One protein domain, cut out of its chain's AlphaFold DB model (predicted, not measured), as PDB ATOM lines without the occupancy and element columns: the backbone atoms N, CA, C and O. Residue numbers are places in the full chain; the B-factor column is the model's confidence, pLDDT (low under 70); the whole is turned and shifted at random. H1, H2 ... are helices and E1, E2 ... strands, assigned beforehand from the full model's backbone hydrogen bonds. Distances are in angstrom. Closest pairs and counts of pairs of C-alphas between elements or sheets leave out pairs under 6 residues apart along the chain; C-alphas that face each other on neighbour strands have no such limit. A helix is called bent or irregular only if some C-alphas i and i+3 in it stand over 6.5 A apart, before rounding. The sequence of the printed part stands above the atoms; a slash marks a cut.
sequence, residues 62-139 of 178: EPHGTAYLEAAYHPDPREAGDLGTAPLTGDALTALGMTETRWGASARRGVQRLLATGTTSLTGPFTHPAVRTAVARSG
ATOM      1  N   GLU A  62     297.409 258.205 164.131       97.88
ATOM      2  CA  GLU A  62     296.851 258.483 162.808       97.88
ATOM      3  C   GLU A  62     297.927 258.231 161.733       97.88
ATOM      4  O   GLU A  62     298.878 259.014 161.616       97.88
ATOM      5  N   PRO A  63     297.827 257.134 160.963       97.31
ATOM      6  CA  PRO A  63     298.832 256.773 159.965       97.31
ATOM      7  C   PRO A  63     298.747 257.605 158.675       97.31
ATOM      8  O   PRO A  63     299.705 257.629 157.906       97.31
ATOM      9  N   HIS A  64     297.638 258.301 158.419       97.06
ATOM     10  CA  HIS A  64     297.383 259.016 157.168       97.06
ATOM     11  C   HIS A  64     297.365 260.536 157.365       97.06
ATOM     12  O   HIS A  64     296.497 261.243 156.846       97.06
ATOM     13  N   GLY A  65     298.348 261.075 158.091       97.25
ATOM     14  CA  GLY A  65     298.346 262.486 158.466       97.25
ATOM     15  C   GLY A  65     298.383 263.461 157.297       97.25
ATOM     16  O   GLY A  65     297.664 264.459 157.326       97.25
ATOM     17  N   THR A  66     299.143 263.171 156.241       97.12
ATOM     18  CA  THR A  66     299.147 263.989 155.016       97.12
ATOM     19  C   THR A  66     297.769 264.002 154.355       97.12
ATOM     20  O   THR A  66     297.281 265.064 153.983       97.12
ATOM     21  N   ALA A  67     297.091 262.852 154.278       97.50
ATOM     22  CA  ALA A  67     295.732 262.798 153.744       97.50
ATOM     23  C   ALA A  67     294.766 263.629 154.604       97.50
ATOM     24  O   ALA A  67     293.934 264.367 154.083       97.50
ATOM     25  N   TYR A  68     294.926 263.566 155.927       98.12
ATOM     26  CA  TYR A  68     294.061 264.267 156.866       98.12
ATOM     27  C   TYR A  68     294.309 265.784 156.934       98.12
ATOM     28  O   TYR A  68     293.375 266.534 157.208       98.12
ATOM     29  N   LEU A  69     295.544 266.259 156.734       98.25
ATOM     30  CA  LEU A  69     295.912 267.669 156.943       98.25
ATOM     31  C   LEU A  69     296.291 268.438 155.669       98.25
ATOM     32  O   LEU A  69     296.222 269.666 155.688       98.25
ATOM     33  N   GLU A  70     296.686 267.752 154.593       97.38
ATOM     34  CA  GLU A  70     297.107 268.363 153.317       97.38
ATOM     35  C   GLU A  70     296.224 267.947 152.135       97.38
ATOM     36  O   GLU A  70     296.090 268.711 151.189       97.38
ATOM     37  N   ALA A  71     295.565 266.783 152.189       97.31
ATOM     38  CA  ALA A  71     294.577 266.381 151.177       97.31
ATOM     39  C   ALA A  71     293.122 266.660 151.604       97.31
ATOM     40  O   ALA A  71     292.182 266.237 150.927       97.31
ATOM     41  N   ALA A  72     292.936 267.374 152.719       98.00
ATOM     42  CA  ALA A  72     291.631 267.756 153.233       98.00
ATOM     43  C   ALA A  72     291.626 269.191 153.775       98.00
ATOM     44  O   ALA A  72     292.547 269.633 154.471       98.00
ATOM     45  N   TYR A  73     290.536 269.906 153.512       98.38
ATOM     46  CA  TYR A  73     290.230 271.173 154.154       98.38
ATOM     47  C   TYR A  73     289.249 270.969 155.303       98.38
ATOM     48  O   TYR A  73     288.158 270.453 155.099       98.38
ATOM     49  N   HIS A  74     289.618 271.417 156.503       98.06
ATOM     50  CA  HIS A  74     288.752 271.459 157.680       98.06
ATOM     51  C   HIS A  74     288.103 272.847 157.764       98.06
ATOM     52  O   HIS A  74     288.809 273.797 158.139       98.06
ATOM     53  N   PRO A  75     286.802 273.003 157.445       96.44
ATOM     54  CA  PRO A  75     286.165 274.318 157.352       96.44
ATOM     55  C   PRO A  75     286.175 275.095 158.672       96.44
ATOM     56  O   PRO A  75     286.152 274.504 159.759       96.44
ATOM     57  N   ASP A  76     286.241 276.430 158.597       95.19
ATOM     58  CA  ASP A  76     285.955 277.274 159.758       95.19
ATOM     59  C   ASP A  76     284.474 277.138 160.135       95.19
ATOM     60  O   ASP A  76     283.626 277.080 159.245       95.19
ATOM     61  N   PRO A  77     284.113 277.147 161.430       93.75
ATOM     62  CA  PRO A  77     282.708 277.161 161.833       93.75
ATOM     63  C   PRO A  77     281.886 278.293 161.199       93.75
ATOM     64  O   PRO A  77     280.684 278.137 161.022       93.75
ATOM     65  N   ARG A  78     282.518 279.418 160.835       95.00
ATOM     66  CA  ARG A  78     281.857 280.528 160.127       95.00
ATOM     67  C   ARG A  78     281.518 280.209 158.671       95.00
ATOM     68  O   ARG A  78     280.591 280.798 158.139       95.00
ATOM     69  N   GLU A  79     282.246 279.286 158.050       95.00
ATOM     70  CA  GLU A  79     282.014 278.831 156.674       95.00
ATOM     71  C   GLU A  79     281.009 277.669 156.620       95.00
ATOM     72  O   GLU A  79     280.690 277.182 155.541       95.00
ATOM     73  N   ALA A  80     280.499 277.202 157.768       92.94
ATOM     74  CA  ALA A  80     279.668 276.002 157.839       92.94
ATOM     75  C   ALA A  80     278.348 276.113 157.057       92.94
ATOM     76  O   ALA A  80     277.832 275.089 156.618       92.94
ATOM     77  N   GLY A  81     277.816 277.326 156.873       95.62
ATOM     78  CA  GLY A  81     276.631 277.556 156.042       95.62
ATOM     79  C   GLY A  81     276.868 277.252 154.560       95.62
ATOM     80  O   GLY A  81     275.976 276.723 153.906       95.62
ATOM     81  N   ASP A  82     278.082 277.510 154.069       95.44
ATOM     82  CA  ASP A  82     278.428 277.380 152.651       95.44
ATOM     83  C   ASP A  82     279.145 276.056 152.345       95.44
ATOM     84  O   ASP A  82     278.936 275.448 151.300       95.44
ATOM     85  N   LEU A  83     280.007 275.604 153.260       95.50
ATOM     86  CA  LEU A  83     280.913 274.466 153.061       95.50
ATOM     87  C   LEU A  83     280.537 273.230 153.888       95.50
ATOM     88  O   LEU A  83     281.121 272.161 153.709       95.50
ATOM     89  N   GLY A  84     279.595 273.368 154.822       95.44
ATOM     90  CA  GLY A  84     279.317 272.349 155.825       95.44
ATOM     91  C   GLY A  84     280.431 272.214 156.870       95.44
ATOM     92  O   GLY A  84     281.368 273.007 156.960       95.44
ATOM     93  N   THR A  85     280.309 271.194 157.720       93.75
ATOM     94  CA  THR A  85     281.238 270.941 158.840       93.75
ATOM     95  C   THR A  85     282.143 269.731 158.617       93.75
ATOM     96  O   THR A  85     283.051 269.483 159.422       93.75
ATOM     97  N   ALA A  86     281.905 268.964 157.554       94.88
ATOM     98  CA  ALA A  86     282.737 267.837 157.168       94.88
ATOM     99  C   ALA A  86     284.010 268.324 156.450       94.88
ATOM    100  O   ALA A  86     283.984 269.380 155.816       94.88
ATOM    101  N   PRO A  87     285.129 267.587 156.543       96.69
ATOM    102  CA  PRO A  87     286.305 267.896 155.743       96.69
ATOM    103  C   PRO A  87     286.006 267.802 154.240       96.69
ATOM    104  O   PRO A  87     285.383 266.840 153.794       96.69
ATOM    105  N   LEU A  88     286.481 268.780 153.470       97.94
ATOM    106  CA  LEU A  88     286.385 268.798 152.009       97.94
ATOM    107  C   LEU A  88     287.652 268.203 151.396       97.94
ATOM    108  O   LEU A  88     288.759 268.541 151.815       97.94
ATOM    109  N   THR A  89     287.502 267.342 150.395       97.50
ATOM    110  CA  THR A  89     288.596 266.637 149.708       97.50
ATOM    111  C   THR A  89     288.386 266.676 148.189       97.50
ATOM    112  O   THR A  89     287.341 267.130 147.717       97.50
ATOM    113  N   GLY A  90     289.377 266.223 147.412       96.12
ATOM    114  CA  GLY A  90     289.258 266.080 145.954       96.12
ATOM    115  C   GLY A  90     288.853 267.379 145.252       96.12
ATOM    116  O   GLY A  90     289.380 268.445 145.563       96.12
ATOM    117  N   ASP A  91     287.889 267.303 144.334       96.69
ATOM    118  CA  ASP A  91     287.426 268.454 143.545       96.69
ATOM    119  C   ASP A  91     286.887 269.596 144.414       96.69
ATOM    120  O   ASP A  91     287.129 270.768 144.119       96.69
ATOM    121  N   ALA A  92     286.223 269.269 145.528       96.19
ATOM    122  CA  ALA A  92     285.712 270.270 146.457       96.19
ATOM    123  C   ALA A  92     286.845 271.054 147.129       96.19
ATOM    124  O   ALA A  92     286.695 272.248 147.353       96.19
ATOM    125  N   LEU A  93     287.980 270.408 147.419       97.06
ATOM    126  CA  LEU A  93     289.190 271.077 147.901       97.06
ATOM    127  C   LEU A  93     289.865 271.887 146.786       97.06
ATOM    128  O   LEU A  93     290.247 273.028 147.023       97.06
ATOM    129  N   THR A  94     289.988 271.327 145.580       95.06
ATOM    130  CA  THR A  94     290.612 271.995 144.422       95.06
ATOM    131  C   THR A  94     289.897 273.293 144.048       95.06
ATOM    132  O   THR A  94     290.540 274.268 143.665       95.06
ATOM    133  N   ALA A  95     288.572 273.332 144.207       95.19
ATOM    134  CA  ALA A  95     287.771 274.529 143.974       95.19
ATOM    135  C   ALA A  95     288.012 275.642 145.014       95.19
ATOM    136  O   ALA A  95     287.676 276.803 144.770       95.19
ATOM    137  N   LEU A  96     288.597 275.324 146.174       91.19
ATOM    138  CA  LEU A  96     288.947 276.318 147.181       91.19
ATOM    139  C   LEU A  96     290.261 276.981 146.771       91.19
ATOM    140  O   LEU A  96     291.299 276.333 146.712       91.19
ATOM    141  N   GLY A  97     290.250 278.296 146.549       90.50
ATOM    142  CA  GLY A  97     291.480 279.083 146.409       90.50
ATOM    143  C   GLY A  97     292.313 279.026 147.697       90.50
ATOM    144  O   GLY A  97     292.174 279.878 148.577       90.50
ATOM    145  N   MET A  98     293.123 277.978 147.851       95.44
ATOM    146  CA  MET A  98     293.842 277.670 149.081       95.44
ATOM    147  C   MET A  98     295.084 278.549 149.219       95.44
ATOM    148  O   MET A  98     296.071 278.393 148.507       95.44
ATOM    149  N   THR A  99     295.045 279.462 150.186       95.75
ATOM    150  CA  THR A  99     296.200 280.268 150.599       95.75
ATOM    151  C   THR A  99     296.959 279.589 151.740       95.75
ATOM    152  O   THR A  99     296.392 278.778 152.476       95.75
ATOM    153  N   GLU A 100     298.220 279.968 151.974       94.06
ATOM    154  CA  GLU A 100     298.999 279.490 153.134       94.06
ATOM    155  C   GLU A 100     298.279 279.749 154.471       94.06
ATOM    156  O   GLU A 100     298.262 278.900 155.368       94.06
ATOM    157  N   THR A 101     297.602 280.895 154.603       95.62
ATOM    158  CA  THR A 101     296.785 281.207 155.783       95.62
ATOM    159  C   THR A 101     295.629 280.218 155.946       95.62
ATOM    160  O   THR A 101     295.371 279.761 157.067       95.62
ATOM    161  N   ARG A 102     294.955 279.853 154.846       96.62
ATOM    162  CA  ARG A 102     293.839 278.896 154.848       96.62
ATOM    163  C   ARG A 102     294.317 277.478 155.167       96.62
ATOM    164  O   ARG A 102     293.687 276.818 155.993       96.62
ATOM    165  N   TRP A 103     295.468 277.063 154.633       97.88
ATOM    166  CA  TRP A 103     296.143 275.815 155.011       97.88
ATOM    167  C   TRP A 103     296.461 275.762 156.502       97.88
ATOM    168  O   TRP A 103     296.086 274.812 157.186       97.88
ATOM    169  N   GLY A 104     297.078 276.812 157.049       97.88
ATOM    170  CA  GLY A 104     297.403 276.866 158.473       97.88
ATOM    171  C   GLY A 104     296.169 276.820 159.378       97.88
ATOM    172  O   GLY A 104     296.190 276.162 160.421       97.88
ATOM    173  N   ALA A 105     295.092 277.516 159.005       97.88
ATOM    174  CA  ALA A 105     293.834 277.493 159.753       97.88
ATOM    175  C   ALA A 105     293.162 276.111 159.704       97.88
ATOM    176  O   ALA A 105     292.773 275.594 160.754       97.88
ATOM    177  N   SER A 106     293.109 275.496 158.517       98.38
ATOM    178  CA  SER A 106     292.637 274.122 158.312       98.38
ATOM    179  C   SER A 106     293.407 273.134 159.186       98.38
ATOM    180  O   SER A 106     292.809 272.418 159.987       98.38
ATOM    181  N   ALA A 107     294.739 273.164 159.120       98.38
ATOM    182  CA  ALA A 107     295.602 272.234 159.837       98.38
ATOM    183  C   ALA A 107     295.413 272.308 161.354       98.38
ATOM    184  O   ALA A 107     295.315 271.279 162.017       98.38
ATOM    185  N   ARG A 108     295.302 273.518 161.922       98.56
ATOM    186  CA  ARG A 108     295.028 273.683 163.359       98.56
ATOM    187  C   ARG A 108     293.692 273.061 163.753       98.56
ATOM    188  O   ARG A 108     293.626 272.403 164.785       98.56
ATOM    189  N   ARG A 109     292.643 273.234 162.944       98.31
ATOM    190  CA  ARG A 109     291.334 272.613 163.200       98.31
ATOM    191  C   ARG A 109     291.387 271.095 163.055       98.31
ATOM    192  O   ARG A 109     290.869 270.405 163.927       98.31
ATOM    193  N   GLY A 110     292.055 270.584 162.021       98.31
ATOM    194  CA  GLY A 110     292.288 269.151 161.840       98.31
ATOM    195  C   GLY A 110     293.029 268.539 163.031       98.31
ATOM    196  O   GLY A 110     292.570 267.561 163.609       98.31
ATOM    197  N   VAL A 111     294.105 269.178 163.496       98.62
ATOM    198  CA  VAL A 111     294.816 268.786 164.723       98.62
ATOM    199  C   VAL A 111     293.877 268.764 165.928       98.62
ATOM    200  O   VAL A 111     293.859 267.779 166.656       98.62
ATOM    201  N   GLN A 112     293.067 269.805 166.146       98.00
ATOM    202  CA  GLN A 112     292.123 269.823 167.271       98.00
ATOM    203  C   GLN A 112     291.088 268.692 167.185       98.00
ATOM    204  O   GLN A 112     290.740 268.112 168.210       98.00
ATOM    205  N   ARG A 113     290.635 268.333 165.977       97.69
ATOM    206  CA  ARG A 113     289.758 267.172 165.756       97.69
ATOM    207  C   ARG A 113     290.461 265.856 166.080       97.69
ATOM    208  O   ARG A 113     289.876 265.037 166.776       97.69
ATOM    209  N   LEU A 114     291.713 265.673 165.657       98.44
ATOM    210  CA  LEU A 114     292.510 264.492 166.012       98.44
ATOM    211  C   LEU A 114     292.672 264.370 167.532       98.44
ATOM    212  O   LEU A 114     292.385 263.316 168.099       98.44
ATOM    213  N   LEU A 115     293.048 265.460 168.206       98.56
ATOM    214  CA  LEU A 115     293.153 265.491 169.666       98.56
ATOM    215  C   LEU A 115     291.813 265.146 170.327       98.56
ATOM    216  O   LEU A 115     291.789 264.367 171.265       98.56
ATOM    217  N   ALA A 116     290.684 265.623 169.798       98.19
ATOM    218  CA  ALA A 116     289.360 265.266 170.315       98.19
ATOM    219  C   ALA A 116     289.003 263.773 170.192       98.19
ATOM    220  O   ALA A 116     288.054 263.318 170.824       98.19
ATOM    221  N   THR A 117     289.758 262.993 169.415       97.81
ATOM    222  CA  THR A 117     289.570 261.538 169.286       97.81
ATOM    223  C   THR A 117     290.556 260.717 170.119       97.81
ATOM    224  O   THR A 117     290.515 259.486 170.079       97.81
ATOM    225  N   GLY A 118     291.435 261.360 170.895       98.00
ATOM    226  CA  GLY A 118     292.469 260.670 171.667       98.00
ATOM    227  C   GLY A 118     293.779 260.451 170.915       98.00
ATOM    228  O   GLY A 118     294.606 259.660 171.371       98.00
ATOM    229  N   THR A 119     293.981 261.100 169.765       98.50
ATOM    230  CA  THR A 119     295.213 260.971 168.975       98.50
ATOM    231  C   THR A 119     296.377 261.665 169.664       98.50
ATOM    232  O   THR A 119     296.308 262.850 169.981       98.50
ATOM    233  N   THR A 120     297.474 260.932 169.858       98.38
ATOM    234  CA  THR A 120     298.728 261.464 170.421       98.38
ATOM    235  C   THR A 120     299.895 261.383 169.446       98.38
ATOM    236  O   THR A 120     300.931 262.018 169.662       98.38
ATOM    237  N   SER A 121     299.733 260.643 168.348       98.12
ATOM    238  CA  SER A 121     300.740 260.541 167.302       98.12
ATOM    239  C   SER A 121     300.137 260.532 165.902       98.12
ATOM    240  O   SER A 121     298.998 260.116 165.707       98.12
ATOM    241  N   LEU A 122     300.908 261.013 164.936       97.94
ATOM    242  CA  LEU A 122     300.481 261.275 163.571       97.94
ATOM    243  C   LEU A 122     301.659 261.073 162.618       97.94
ATOM    244  O   LEU A 122     302.717 261.670 162.814       97.94
ATOM    245  N   THR A 123     301.456 260.291 161.564       97.12
ATOM    246  CA  THR A 123     302.468 260.083 160.524       97.12
ATOM    247  C   THR A 123     302.488 261.257 159.540       97.12
ATOM    248  O   THR A 123     301.454 261.638 158.986       97.12
ATOM    249  N   GLY A 124     303.674 261.841 159.343       92.31
ATOM    250  CA  GLY A 124     303.981 262.764 158.243       92.31
ATOM    251  C   GLY A 124     304.642 262.038 157.054       92.31
ATOM    252  O   GLY A 124     304.467 260.829 156.922       92.31
ATOM    253  N   PRO A 125     305.445 262.722 156.211       95.31
ATOM    254  CA  PRO A 125     305.847 264.132 156.280       95.31
ATOM    255  C   PRO A 125     304.773 265.106 155.766       95.31
ATOM    256  O   PRO A 125     303.826 264.722 155.085       95.31
ATOM    257  N   PHE A 126     304.957 266.394 156.073       97.19
ATOM    258  CA  PHE A 126     304.083 267.489 155.631       97.19
ATOM    259  C   PHE A 126     304.840 268.445 154.711       97.19
ATOM    260  O   PHE A 126     305.924 268.937 155.058       97.19
ATOM    261  N   THR A 127     304.262 268.729 153.552       96.31
ATOM    262  CA  THR A 127     304.839 269.576 152.506       96.31
ATOM    263  C   THR A 127     304.558 271.062 152.734       96.31
ATOM    264  O   THR A 127     305.443 271.892 152.495       96.31
ATOM    265  N   HIS A 128     303.415 271.415 153.323       96.69
ATOM    266  CA  HIS A 128     303.035 272.801 153.588       96.69
ATOM    267  C   HIS A 128     303.705 273.346 154.865       96.69
ATOM    268  O   HIS A 128     303.533 272.781 155.955       96.69
ATOM    269  N   PRO A 129     304.432 274.483 154.798       97.00
ATOM    270  CA  PRO A 129     305.056 275.100 155.974       97.00
ATOM    271  C   PRO A 129     304.059 275.418 157.096       97.00
ATOM    272  O   PRO A 129     304.348 275.186 158.278       97.00
ATOM    273  N   ALA A 130     302.868 275.905 156.739       97.50
ATOM    274  CA  ALA A 130     301.811 276.206 157.698       97.50
ATOM    275  C   ALA A 130     301.289 274.949 158.425       97.50
ATOM    276  O   ALA A 130     301.001 275.012 159.626       97.50
ATOM    277  N   VAL A 131     301.230 273.801 157.736       98.25
ATOM    278  CA  VAL A 131     300.822 272.502 158.304       98.25
ATOM    279  C   VAL A 131     301.900 271.969 159.244       98.25
ATOM    280  O   VAL A 131     301.595 271.670 160.401       98.25
ATOM    281  N   ARG A 132     303.176 271.963 158.821       97.75
ATOM    282  CA  ARG A 132     304.315 271.616 159.699       97.75
ATOM    283  C   ARG A 132     304.302 272.423 160.992       97.75
ATOM    284  O   ARG A 132     304.441 271.862 162.076       97.75
ATOM    285  N   THR A 133     304.086 273.734 160.887       97.94
ATOM    286  CA  THR A 133     304.018 274.626 162.052       97.94
ATOM    287  C   THR A 133     302.863 274.260 162.986       97.94
ATOM    288  O   THR A 133     303.033 274.268 164.206       97.94
ATOM    289  N   ALA A 134     301.686 273.939 162.436       98.12
ATOM    290  CA  ALA A 134     300.528 273.536 163.228       98.12
ATOM    291  C   ALA A 134     300.781 272.218 163.979       98.12
ATOM    292  O   ALA A 134     300.528 272.150 165.183       98.12
ATOM    293  N   VAL A 135     301.335 271.208 163.300       98.06
ATOM    294  CA  VAL A 135     301.651 269.904 163.903       98.06
ATOM    295  C   VAL A 135     302.731 270.051 164.974       98.06
ATOM    296  O   VAL A 135     302.519 269.614 166.104       98.06
ATOM    297  N   ALA A 136     303.829 270.753 164.688       96.94
ATOM    298  CA  ALA A 136     304.909 270.959 165.653       96.94
ATOM    299  C   ALA A 136     304.426 271.654 166.939       96.94
ATOM    300  O   ALA A 136     304.786 271.252 168.043       96.94
ATOM    301  N   ARG A 137     303.552 272.665 166.821       97.38
ATOM    302  CA  ARG A 137     302.988 273.379 167.982       97.38
ATOM    303  C   ARG A 137     301.973 272.559 168.779       97.38
ATOM    304  O   ARG A 137     301.745 272.867 169.947       97.38
ATOM    305  N   SER A 138     301.369 271.539 168.173       97.50
ATOM    306  CA  SER A 138     300.398 270.672 168.848       97.50
ATOM    307  C   SER A 138     301.037 269.741 169.881       97.50
ATOM    308  O   SER A 138     300.406 269.397 170.878       97.50
ATOM    309  N   GLY A 139     302.302 269.363 169.667       95.75
ATOM    310  CA  GLY A 139     302.996 268.352 170.464       95.75
ATOM    311  C   GLY A 139     302.693 266.904 170.065       95.75
ATOM    312  O   GLY A 139     303.173 266.006 170.751       95.75
TER     313      GLY A 139
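What this domain is: This is residues 62 to 139 of the 178 residues of an uncharacterized protein of Streptomyces rimosus subsp. pseudoverticillatus (UniProt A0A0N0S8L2). What is the main picture? The long helix H4 runs through the middle with H5 side by side, and short H1 packs on residues 106 to 111 of H4. H2 and H3 lie toward one end of the longest axis, E1 toward the other. What is the make-up? The 78 printed residues, mostly helix in class, hold H1, H2, H3, H4, E1, H5 in that order; the whole is compact, radius of gyration of the C-alphas 11.7 A, spans 31 by 24 by 19 A.

Where its parts are: Where are the elements? H1 is residues 65 to 69, H2 77 to 83, H3 90 to 94, H4 100 to 116 with 24.3 A from first to last C-alpha, E1 119 to 122, and H5 129 to 138 with 14.4 A. Which anchors help? C-alpha 65 is at (298.346, 262.486, 158.466), C-alpha 138 at (300.398, 270.672, 168.848).

How they stand to each other: What touches H4? H1 does, closest C-alphas Leu 69 and Ala 107, 5.4 A. H5 does, closest C-alphas Gly 104 and Ala 130, 4.5 A, at a shallow tilt of 29 degrees, the same way. And the backbones? Every O i to N i+4 pair is within hydrogen-bond range in H1, H3, H4 and H5; irregular H2, C-alphas 78 and 81 7.3 A apart, has 1 of 3, and 2 of 4 O i to N i+3. E1 pairs with no named strand.

The domain as a whole: How large? The farthest C-alphas, Gly 81 and Pro 125, are 32.2 A apart. Any cut, long link or low confidence? The printed part has no cut, no link is long, and no printed residue is under 70 in pLDDT.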